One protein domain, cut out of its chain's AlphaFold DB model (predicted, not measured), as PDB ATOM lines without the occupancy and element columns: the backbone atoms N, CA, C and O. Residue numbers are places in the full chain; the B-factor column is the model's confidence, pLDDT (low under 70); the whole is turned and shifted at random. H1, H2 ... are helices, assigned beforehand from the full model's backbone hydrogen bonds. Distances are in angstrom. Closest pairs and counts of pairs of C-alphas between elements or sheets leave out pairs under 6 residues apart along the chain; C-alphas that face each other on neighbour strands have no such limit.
ATOM      1  N   SER A 200      76.701 152.082 138.523       78.44
ATOM      2  CA  SER A 200      77.524 151.470 139.573       78.44
ATOM      3  C   SER A 200      76.664 150.728 140.600       78.44
ATOM      4  O   SER A 200      76.954 149.571 140.898       78.44
ATOM      5  N   ARG A 201      75.551 151.320 141.062       83.56
ATOM      6  CA  ARG A 201      74.617 150.623 141.969       83.56
ATOM      7  C   ARG A 201      73.999 149.385 141.329       83.56
ATOM      8  O   ARG A 201      73.891 148.352 141.984       83.56
ATOM      9  N   PHE A 202      73.605 149.477 140.059       86.69
ATOM     10  CA  PHE A 202      73.067 148.333 139.332       86.69
ATOM     11  C   PHE A 202      74.097 147.209 139.206       86.69
ATOM     12  O   PHE A 202      73.787 146.068 139.538       86.69
ATOM     13  N   LEU A 203      75.330 147.523 138.795       82.62
ATOM     14  CA  LEU A 203      76.411 146.542 138.701       82.62
ATOM     15  C   LEU A 203      76.739 145.925 140.059       82.62
ATOM     16  O   LEU A 203      76.972 144.724 140.130       82.62
ATOM     17  N   GLN A 204      76.700 146.711 141.133       84.31
ATOM     18  CA  GLN A 204      76.938 146.215 142.484       84.31
ATOM     19  C   GLN A 204      75.845 145.233 142.927       84.31
ATOM     20  O   GLN A 204      76.158 144.159 143.439       84.31
ATOM     21  N   MET A 205      74.567 145.540 142.667       86.56
ATOM     22  CA  MET A 205      73.473 144.593 142.916       86.56
ATOM     23  C   MET A 205      73.564 143.347 142.025       86.56
ATOM     24  O   MET A 205      73.294 142.238 142.486       86.56
ATOM     25  N   LEU A 206      73.949 143.514 140.758       85.44
ATOM     26  CA  LEU A 206      74.103 142.413 139.810       85.44
ATOM     27  C   LEU A 206      75.242 141.476 140.235       85.44
ATOM     28  O   LEU A 206      75.078 140.259 140.193       85.44
ATOM     29  N   TYR A 207      76.357 142.039 140.707       86.75
ATOM     30  CA  TYR A 207      77.501 141.289 141.220       86.75
ATOM     31  C   TYR A 207      77.156 140.531 142.500       86.75
ATOM     32  O   TYR A 207      77.482 139.354 142.614       86.75
ATOM     33  N   ALA A 208      76.425 141.162 143.424       88.62
ATOM     34  CA  ALA A 208      75.972 140.509 144.651       88.62
ATOM     35  C   ALA A 208      75.049 139.310 144.371       88.62
ATOM     36  O   ALA A 208      75.072 138.324 145.103       88.62
ATOM     37  N   ARG A 209      74.241 139.383 143.308       94.88
ATOM     38  CA  ARG A 209      73.273 138.334 142.966       94.88
ATOM     39  C   ARG A 209      73.850 137.235 142.074       94.88
ATOM     40  O   ARG A 209      73.405 136.095 142.172       94.88
ATOM     41  N   TYR A 210      74.817 137.560 141.217       94.12
ATOM     42  CA  TYR A 210      75.391 136.631 140.239       94.12
ATOM     43  C   TYR A 210      76.915 136.791 140.101       94.12
ATOM     44  O   TYR A 210      77.403 137.126 139.016       94.12
ATOM     45  N   PRO A 211      77.697 136.510 141.159       88.31
ATOM     46  CA  PRO A 211      79.145 136.711 141.126       88.31
ATOM     47  C   PRO A 211      79.816 135.842 140.053       88.31
ATOM     48  O   PRO A 211      80.661 136.331 139.310       88.31
ATOM     49  N   VAL A 212      79.369 134.590 139.898       92.06
ATOM     50  CA  VAL A 212      79.920 133.618 138.933       92.06
ATOM     51  C   VAL A 212      79.706 134.051 137.479       92.06
ATOM     52  O   VAL A 212      80.588 133.899 136.640       92.06
ATOM     53  N   ILE A 213      78.537 134.611 137.162       91.94
ATOM     54  CA  ILE A 213      78.234 135.046 135.793       91.94
ATOM     55  C   ILE A 213      79.098 136.256 135.436       91.94
ATOM     56  O   ILE A 213      79.651 136.316 134.339       91.94
ATOM     57  N   ILE A 214      79.257 137.209 136.361       88.06
ATOM     58  CA  ILE A 214      80.077 138.395 136.100       88.06
ATOM     59  C   ILE A 214      81.557 138.034 135.969       88.06
ATOM     60  O   ILE A 214      82.214 138.537 135.057       88.06
ATOM     61  N   THR A 215      82.085 137.144 136.814       85.44
ATOM     62  CA  THR A 215      83.473 136.681 136.665       85.44
ATOM     63  C   THR A 215      83.675 135.946 135.343       85.44
ATOM     64  O   THR A 215      84.654 136.221 134.654       85.44
ATOM     65  N   TYR A 216      82.728 135.101 134.922       91.19
ATOM     66  CA  TYR A 216      82.786 134.436 133.619       91.19
ATOM     67  C   TYR A 216      82.793 135.432 132.448       91.19
ATOM     68  O   TYR A 216      83.601 135.296 131.529       91.19
ATOM     69  N   ILE A 217      81.950 136.471 132.488       89.00
ATOM     70  CA  ILE A 217      81.930 137.532 131.466       89.00
ATOM     71  C   ILE A 217      83.273 138.271 131.422       89.00
ATOM     72  O   ILE A 217      83.821 138.462 130.337       89.00
ATOM     73  N   LEU A 218      83.831 138.649 132.577       85.19
ATOM     74  CA  LEU A 218      85.135 139.316 132.658       85.19
ATOM     75  C   LEU A 218      86.256 138.447 132.078       85.19
ATOM     76  O   LEU A 218      87.016 138.919 131.234       85.19
ATOM     77  N   ILE A 219      86.316 137.169 132.464       87.69
ATOM     78  CA  ILE A 219      87.294 136.212 131.929       87.69
ATOM     79  C   ILE A 219      87.135 136.090 130.412       87.69
ATOM     80  O   ILE A 219      88.124 136.158 129.686       87.69
ATOM     81  N   THR A 220      85.902 135.982 129.915       90.00
ATOM     82  CA  THR A 220      85.625 135.868 128.476       90.00
ATOM     83  C   THR A 220      86.106 137.107 127.713       90.00
ATOM     84  O   THR A 220      86.759 136.971 126.679       90.00
ATOM     85  N   ILE A 221      85.863 138.315 128.234       87.00
ATOM     86  CA  ILE A 221      86.356 139.569 127.638       87.00
ATOM     87  C   ILE A 221      87.890 139.603 127.634       87.00
ATOM     88  O   ILE A 221      88.485 139.959 126.614       87.00
ATOM     89  N   CYS A 222      88.543 139.190 128.726       85.06
ATOM     90  CA  CYS A 222      90.002 139.093 128.786       85.06
ATOM     91  C   CYS A 222      90.553 138.111 127.743       85.06
ATOM     92  O   CYS A 222      91.478 138.461 127.012       85.06
ATOM     93  N   VAL A 223      89.974 136.913 127.629       89.19
ATOM     94  CA  VAL A 223      90.400 135.890 126.661       89.19
ATOM     95  C   VAL A 223      90.227 136.389 125.226       89.19
ATOM     96  O   VAL A 223      91.161 136.287 124.432       89.19
ATOM     97  N   ILE A 224      89.084 137.004 124.898       88.25
ATOM     98  CA  ILE A 224      88.854 137.607 123.578       88.25
ATOM     99  C   ILE A 224      89.885 138.709 123.303       88.25
ATOM    100  O   ILE A 224      90.440 138.758 122.208       88.25
ATOM    101  N   GLY A 225      90.190 139.559 124.288       82.69
ATOM    102  CA  GLY A 225      91.206 140.607 124.163       82.69
ATOM    103  C   GLY A 225      92.611 140.055 123.900       82.69
ATOM    104  O   GLY A 225      93.347 140.602 123.071       82.69
ATOM    105  N   ILE A 226      92.967 138.940 124.545       83.81
ATOM    106  CA  ILE A 226      94.233 138.232 124.322       83.81
ATOM    107  C   ILE A 226      94.283 137.661 122.905       83.81
ATOM    108  O   ILE A 226      95.228 137.951 122.173       83.81
ATOM    109  N   ILE A 227      93.254 136.915 122.490       86.81
ATOM    110  CA  ILE A 227      93.175 136.324 121.145       86.81
ATOM    111  C   ILE A 227      93.232 137.420 120.081       86.81
ATOM    112  O   ILE A 227      94.025 137.333 119.147       86.81
ATOM    113  N   TYR A 228      92.449 138.487 120.241       84.00
ATOM    114  CA  TYR A 228      92.434 139.611 119.311       84.00
ATOM    115  C   TYR A 228      93.826 140.231 119.152       84.00
ATOM    116  O   TYR A 228      94.264 140.495 118.032       84.00
ATOM    117  N   SER A 229      94.545 140.407 120.262       83.44
ATOM    118  CA  SER A 229      95.892 140.982 120.262       83.44
ATOM    119  C   SER A 229      96.935 140.058 119.641       83.44
ATOM    120  O   SER A 229      97.837 140.544 118.957       83.44
ATOM    121  N   LEU A 230      96.806 138.744 119.847       81.50
ATOM    122  CA  LEU A 230      97.642 137.741 119.186       81.50
ATOM    123  C   LEU A 230      97.432 137.765 117.668       81.50
ATOM    124  O   LEU A 230      98.407 137.743 116.923       81.50
ATOM    125  N   VAL A 231      96.180 137.869 117.216       87.00
ATOM    126  CA  VAL A 231      95.832 137.857 115.786       87.00
ATOM    127  C   VAL A 231      96.279 139.133 115.072       87.00
ATOM    128  O   VAL A 231      96.763 139.069 113.946       87.00
ATOM    129  N   THR A 232      96.133 140.304 115.695       84.81
ATOM    130  CA  THR A 232      96.458 141.582 115.036       84.81
ATOM    131  C   THR A 232      97.936 141.963 115.106       84.81
ATOM    132  O   THR A 232      98.372 142.797 114.315       84.81
ATOM    133  N   GLY A 233      98.726 141.398 116.030       74.06
ATOM    134  CA  GLY A 233     100.171 141.656 116.168       74.06
ATOM    135  C   GLY A 233     100.548 143.078 116.622       74.06
ATOM    136  O   GLY A 233     101.634 143.300 117.151       74.06
ATOM    137  N   THR A 234      99.636 144.038 116.492       74.12
ATOM    138  CA  THR A 234      99.735 145.432 116.944       74.12
ATOM    139  C   THR A 234      99.081 145.658 118.313       74.12
ATOM    140  O   THR A 234      99.182 146.740 118.886       74.12
ATOM    141  N   GLY A 235      98.436 144.629 118.876       64.56
ATOM    142  CA  GLY A 235      97.572 144.737 120.054       64.56
ATOM    143  C   GLY A 235      98.268 144.859 121.412       64.56
ATOM    144  O   GLY A 235      97.581 145.076 122.405       64.56
ATOM    145  N   ARG A 236      99.603 144.750 121.506       74.25
ATOM    146  CA  ARG A 236     100.305 144.747 122.812       74.25
ATOM    147  C   ARG A 236     100.011 145.989 123.660       74.25
ATOM    148  O   ARG A 236      99.807 145.860 124.865       74.25
ATOM    149  N   SER A 237      99.931 147.163 123.035       78.31
ATOM    150  CA  SER A 237      99.628 148.421 123.727       78.31
ATOM    151  C   SER A 237      98.197 148.442 124.276       78.31
ATOM    152  O   SER A 237      97.976 148.831 125.418       78.31
ATOM    153  N   TYR A 238      97.229 147.960 123.493       76.31
ATOM    154  CA  TYR A 238      95.817 147.908 123.889       76.31
ATOM    155  C   TYR A 238      95.553 146.837 124.950       76.31
ATOM    156  O   TYR A 238      94.778 147.057 125.878       76.31
ATOM    157  N   LEU A 239      96.236 145.699 124.857       76.00
ATOM    158  CA  LEU A 239      96.107 144.598 125.803       76.00
ATOM    159  C   LEU A 239      96.581 144.996 127.201       76.00
ATOM    160  O   LEU A 239      95.900 144.699 128.177       76.00
ATOM    161  N   LEU A 240      97.698 145.723 127.307       80.00
ATOM    162  CA  LEU A 240      98.169 146.237 128.595       80.00
ATOM    163  C   LEU A 240      97.171 147.206 129.232       80.00
ATOM    164  O   LEU A 240      96.966 147.150 130.442       80.00
ATOM    165  N   VAL A 241      96.520 148.052 128.431       83.62
ATOM    166  CA  VAL A 241      95.477 148.964 128.916       83.62
ATOM    167  C   VAL A 241      94.266 148.191 129.434       83.62
ATOM    168  O   VAL A 241      93.790 148.462 130.534       83.62
ATOM    169  N   ILE A 242      93.797 147.191 128.682       82.31
ATOM    170  CA  ILE A 242      92.652 146.360 129.076       82.31
ATOM    171  C   ILE A 242      92.972 145.562 130.345       82.31
ATOM    172  O   ILE A 242      92.141 145.500 131.250       82.31
ATOM    173  N   ILE A 243      94.176 144.992 130.448       83.50
ATOM    174  CA  ILE A 243      94.615 144.259 131.641       83.50
ATOM    175  C   ILE A 243      94.720 145.193 132.847       83.50
ATOM    176  O   ILE A 243      94.177 144.860 133.898       83.50
ATOM    177  N   LYS A 244      95.346 146.370 132.708       87.12
ATOM    178  CA  LYS A 244      95.399 147.380 133.778       87.12
ATOM    179  C   LYS A 244      94.000 147.747 134.260       87.12
ATOM    180  O   LYS A 244      93.738 147.696 135.457       87.12
ATOM    181  N   ALA A 245      93.086 148.036 133.333       85.81
ATOM    182  CA  ALA A 245      91.701 148.358 133.656       85.81
ATOM    183  C   ALA A 245      90.991 147.200 134.378       85.81
ATOM    184  O   ALA A 245      90.318 147.433 135.379       85.81
ATOM    185  N   CYS A 246      91.182 145.953 133.931       83.75
ATOM    186  CA  CYS A 246      90.602 144.775 134.582       83.75
ATOM    187  C   CYS A 246      91.161 144.557 135.992       83.75
ATOM    188  O   CYS A 246      90.394 144.286 136.909       83.75
ATOM    189  N   ILE A 247      92.472 144.707 136.192       85.62
ATOM    190  CA  ILE A 247      93.101 144.560 137.511       85.62
ATOM    191  C   ILE A 247      92.599 145.650 138.461       85.62
ATOM    192  O   ILE A 247      92.183 145.338 139.573       85.62
ATOM    193  N   CYS A 248      92.567 146.908 138.014       88.31
ATOM    194  CA  CYS A 248      92.034 148.018 138.804       88.31
ATOM    195  C   CYS A 248      90.543 147.840 139.122       88.31
ATOM    196  O   CYS A 248      90.096 148.240 140.193       88.31
ATOM    197  N   TRP A 249      89.779 147.211 138.226       83.06
ATOM    198  CA  TRP A 249      88.377 146.881 138.467       83.06
ATOM    199  C   TRP A 249      88.207 145.749 139.488       83.06
ATOM    200  O   TRP A 249      87.379 145.856 140.386       83.06
ATOM    201  N   ILE A 250      88.975 144.662 139.359       82.00
ATOM    202  CA  ILE A 250      88.851 143.466 140.208       82.00
ATOM    203  C   ILE A 250      89.379 143.732 141.619       82.00
ATOM    204  O   ILE A 250      88.731 143.361 142.592       82.00
ATOM    205  N   MET A 251      90.552 144.358 141.735       84.25
ATOM    206  CA  MET A 251      91.190 144.622 143.029       84.25
ATOM    207  C   MET A 251      90.716 145.927 143.676       84.25
ATOM    208  O   MET A 251      90.911 146.123 144.872       84.25
ATOM    209  N   GLY A 252      90.084 146.814 142.907       85.44
ATOM    210  CA  GLY A 252      89.822 148.187 143.320       85.44
ATOM    211  C   GLY A 252      91.030 149.090 143.068       85.44
ATOM    212  O   GLY A 252      92.188 148.663 143.099       85.44
ATOM    213  N   THR A 253      90.757 150.369 142.812       88.38
ATOM    214  CA  THR A 253      91.775 151.359 142.435       88.38
ATOM    215  C   THR A 253      92.833 151.554 143.512       88.38
ATOM    216  O   THR A 253      94.007 151.694 143.184       88.38
ATOM    217  N   ASP A 254      92.442 151.524 144.787       88.56
ATOM    218  CA  ASP A 254      93.352 151.802 145.903       88.56
ATOM    219  C   ASP A 254      94.331 150.647 146.134       88.56
ATOM    220  O   ASP A 254      95.537 150.864 146.241       88.56
ATOM    221  N   VAL A 255      93.836 149.405 146.106       88.12
ATOM    222  CA  VAL A 255      94.665 148.198 146.252       88.12
ATOM    223  C   VAL A 255      95.605 148.047 145.058       88.12
ATOM    224  O   VAL A 255      96.794 147.778 145.226       88.12
ATOM    225  N   ALA A 256      95.105 148.281 143.842       89.56
ATOM    226  CA  ALA A 256      95.925 148.219 142.639       89.56
ATOM    227  C   ALA A 256      97.015 149.306 142.626       89.56
ATOM    228  O   ALA A 256      98.156 149.020 142.261       89.56
ATOM    229  N   ARG A 257      96.708 150.530 143.078       91.88
ATOM    230  CA  ARG A 257      97.711 151.596 143.234       91.88
ATOM    231  C   ARG A 257      98.748 151.271 144.307       91.88
ATOM    232  O   ARG A 257      99.915 151.609 144.133       91.88
ATOM    233  N   MET A 258      98.348 150.596 145.384       89.88
ATOM    234  CA  MET A 258      99.265 150.169 146.442       89.88
ATOM    235  C   MET A 258     100.233 149.075 145.966       89.88
ATOM    236  O   MET A 258     101.413 149.124 146.299       89.88
ATOM    237  N   LEU A 259      99.757 148.119 145.163       91.50
ATOM    238  CA  LEU A 259     100.562 146.990 144.676       91.50
ATOM    239  C   LEU A 259     101.466 147.342 143.491       91.50
ATOM    240  O   LEU A 259     102.595 146.866 143.415       91.50
ATOM    241  N   PHE A 260     100.971 148.150 142.553       91.56
ATOM    242  CA  PHE A 260     101.634 148.381 141.265       91.56
ATOM    243  C   PHE A 260     102.095 149.832 141.054       91.56
ATOM    244  O   PHE A 260     102.657 150.152 140.005       91.56
ATOM    245  N   GLY A 261     101.872 150.706 142.037       91.06
ATOM    246  CA  GLY A 261     102.242 152.118 142.006       91.06
ATOM    247  C   GLY A 261     101.073 153.053 141.684       91.06
ATOM    248  O   GLY A 261     100.077 152.675 141.064       91.06
ATOM    249  N   THR A 262     101.213 154.317 142.084       89.94
ATOM    250  CA  THR A 262     100.148 155.338 142.027       89.94
ATOM    251  C   THR A 262      99.593 155.581 140.622       89.94
ATOM    252  O   THR A 262      98.405 155.865 140.481       89.94
ATOM    253  N   GLN A 263     100.411 155.382 139.584       89.69
ATOM    254  CA  GLN A 263     100.031 155.582 138.180       89.69
ATOM    255  C   GLN A 263      99.556 154.310 137.465       89.69
ATOM    256  O   GLN A 263      99.353 154.300 136.251       89.69
ATOM    257  N   PHE A 264      99.393 153.191 138.174       87.81
ATOM    258  CA  PHE A 264      99.010 151.946 137.513       87.81
ATOM    259  C   PHE A 264      97.603 152.016 136.908       87.81
ATOM    260  O   PHE A 264      97.416 151.579 135.771       87.81
ATOM    261  N   CYS A 265      96.657 152.613 137.639       89.62
ATOM    262  CA  CYS A 265      95.267 152.782 137.210       89.62
ATOM    263  C   CYS A 265      95.001 154.064 136.410       89.62
ATOM    264  O   CYS A 265      93.871 154.262 135.969       89.62
ATOM    265  N   ASP A 266      96.010 154.915 136.203       87.88
ATOM    266  CA  ASP A 266      95.870 156.092 135.347       87.88
ATOM    267  C   ASP A 266      96.083 155.659 133.893       87.88
ATOM    268  O   ASP A 266      97.187 155.337 133.446       87.88
ATOM    269  N   ILE A 267      94.974 155.550 133.163       79.81
ATOM    270  CA  ILE A 267      94.964 155.089 131.778       79.81
ATOM    271  C   ILE A 267      95.158 156.307 130.869       79.81
ATOM    272  O   ILE A 267      94.195 156.957 130.467       79.81
ATOM    273  N   GLU A 268      96.406 156.622 130.531       75.31
ATOM    274  CA  GLU A 268      96.710 157.647 129.531       75.31
ATOM    275  C   GLU A 268      96.583 157.069 128.115       75.31
ATOM    276  O   GLU A 268      97.407 156.272 127.656       75.31
ATOM    277  N   PHE A 269      95.544 157.479 127.385       66.62
ATOM    278  CA  PHE A 269      95.408 157.154 125.967       66.62
ATOM    279  C   PHE A 269      96.349 158.036 125.152       66.62
ATOM    280  O   PHE A 269      95.977 159.112 124.680       66.62
ATOM    281  N   LYS A 270      97.588 157.579 124.969       58.72
ATOM    282  CA  LYS A 270      98.515 158.219 124.038       58.72
ATOM    283  C   LYS A 270      98.070 157.897 122.610       58.72
ATOM    284  O   LYS A 270      98.388 156.840 122.073       58.72
ATOM    285  N   VAL A 271      97.275 158.791 122.024       55.25
ATOM    286  CA  VAL A 271      96.890 158.729 120.609       55.25
ATOM    287  C   VAL A 271      98.146 159.027 119.790       55.25
ATOM    288  O   VAL A 271      98.668 160.139 119.847       55.25
ATOM    289  N   SER A 272      98.668 158.004 119.111       46.69
ATOM    290  CA  SER A 272      99.812 158.111 118.197       46.69
ATOM    291  C   SER A 272      99.368 158.219 116.749       46.69
ATOM    292  O   SER A 272      98.273 157.713 116.420       46.69
TER     293      SER A 272
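Overview. This is residues 200 to 272 of the 272 residues of a protein of Kluyveromyces lactis (strain ATCC 8585 / CBS 2359 / DSM 70799 / NBRC 1267 / NRRL Y-1140 / WM37) (UniProt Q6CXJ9). A long helical hairpin makes the body: H2 and H3 lie side by side and run opposite ways, with the short helix H1 turned off at the beginning of H2 and the short helix H4 making a corner at the end of H3. After H4 a tail without a named element, residues 261 to 272, folds back past H3 on the side away from H2, while residues 208 to 213, where H1 passes into H2, stick out. The printed part has 73 residues with four named helices, in the order H1, H2, H3, H4, and no named strand; its class is all helix. It is loose, with a radius of gyration of the C-alphas of 14.0 A and spans of 39 by 30 by 20 A.

Arrangement. Start at H1, residues 200 to 209, and go on to H2, residues 211 to 232: the two are close but not clearly touching, and their closest C-alphas, those of Tyr 207 and Ile 214, are 6.4 A apart. They run opposite ways at a steep tilt of 68 degrees, only just short of about perpendicular. Go on to H3, residues 236 to 251, which touches H2 and forms a helical hairpin with it. The closest C-alphas of H2 and H3 are those of Ser 229 and Arg 236, 6.3 A apart, and the two run opposite ways at a shallow tilt of 12 degrees. Next comes H4, residues 253 to 260, which touches H3 only at the corner by their link, and only just, with 3 pairs of C-alphas within 8 A. H3 touches H4 with residues 247 to 248 alone; the closest C-alphas of the two helices are those of Cys 248 and Ala 256, 5.5 A apart. H3 and H4 run opposite ways at a steep tilt of 60 degrees. H1 and H3, H1 and H4, and H2 and H4 are apart. In H1, H2, H3 and H4 every O i to N i+4 pair is within hydrogen-bond range.

Along the chain. Find C-alpha 200 at (77.524, 151.470, 139.573); from there H1 runs 14.2 A to Arg 209. H2 begins at Pro 211, at (79.145, 136.711, 141.126), and covers 31.7 A to Thr 232. H3 runs 22.2 A from Arg 236 to Met 251. H4 runs 10.4 A from Thr 253 to C-alpha 260 at (101.634, 148.381, 141.265).

Size, cuts and confidence. The two C-alphas farthest apart are those of Arg 209 and Ser 272, 41.3 A. The printed part has no cut and ends at Ser 272, the chain's last residue. The links H1 to H2, H2 to H3 and H3 to H4 are tight. The mean pLDDT of the printed part is 83.8; residue 235 and residues 269 to 272 of this model are under 70.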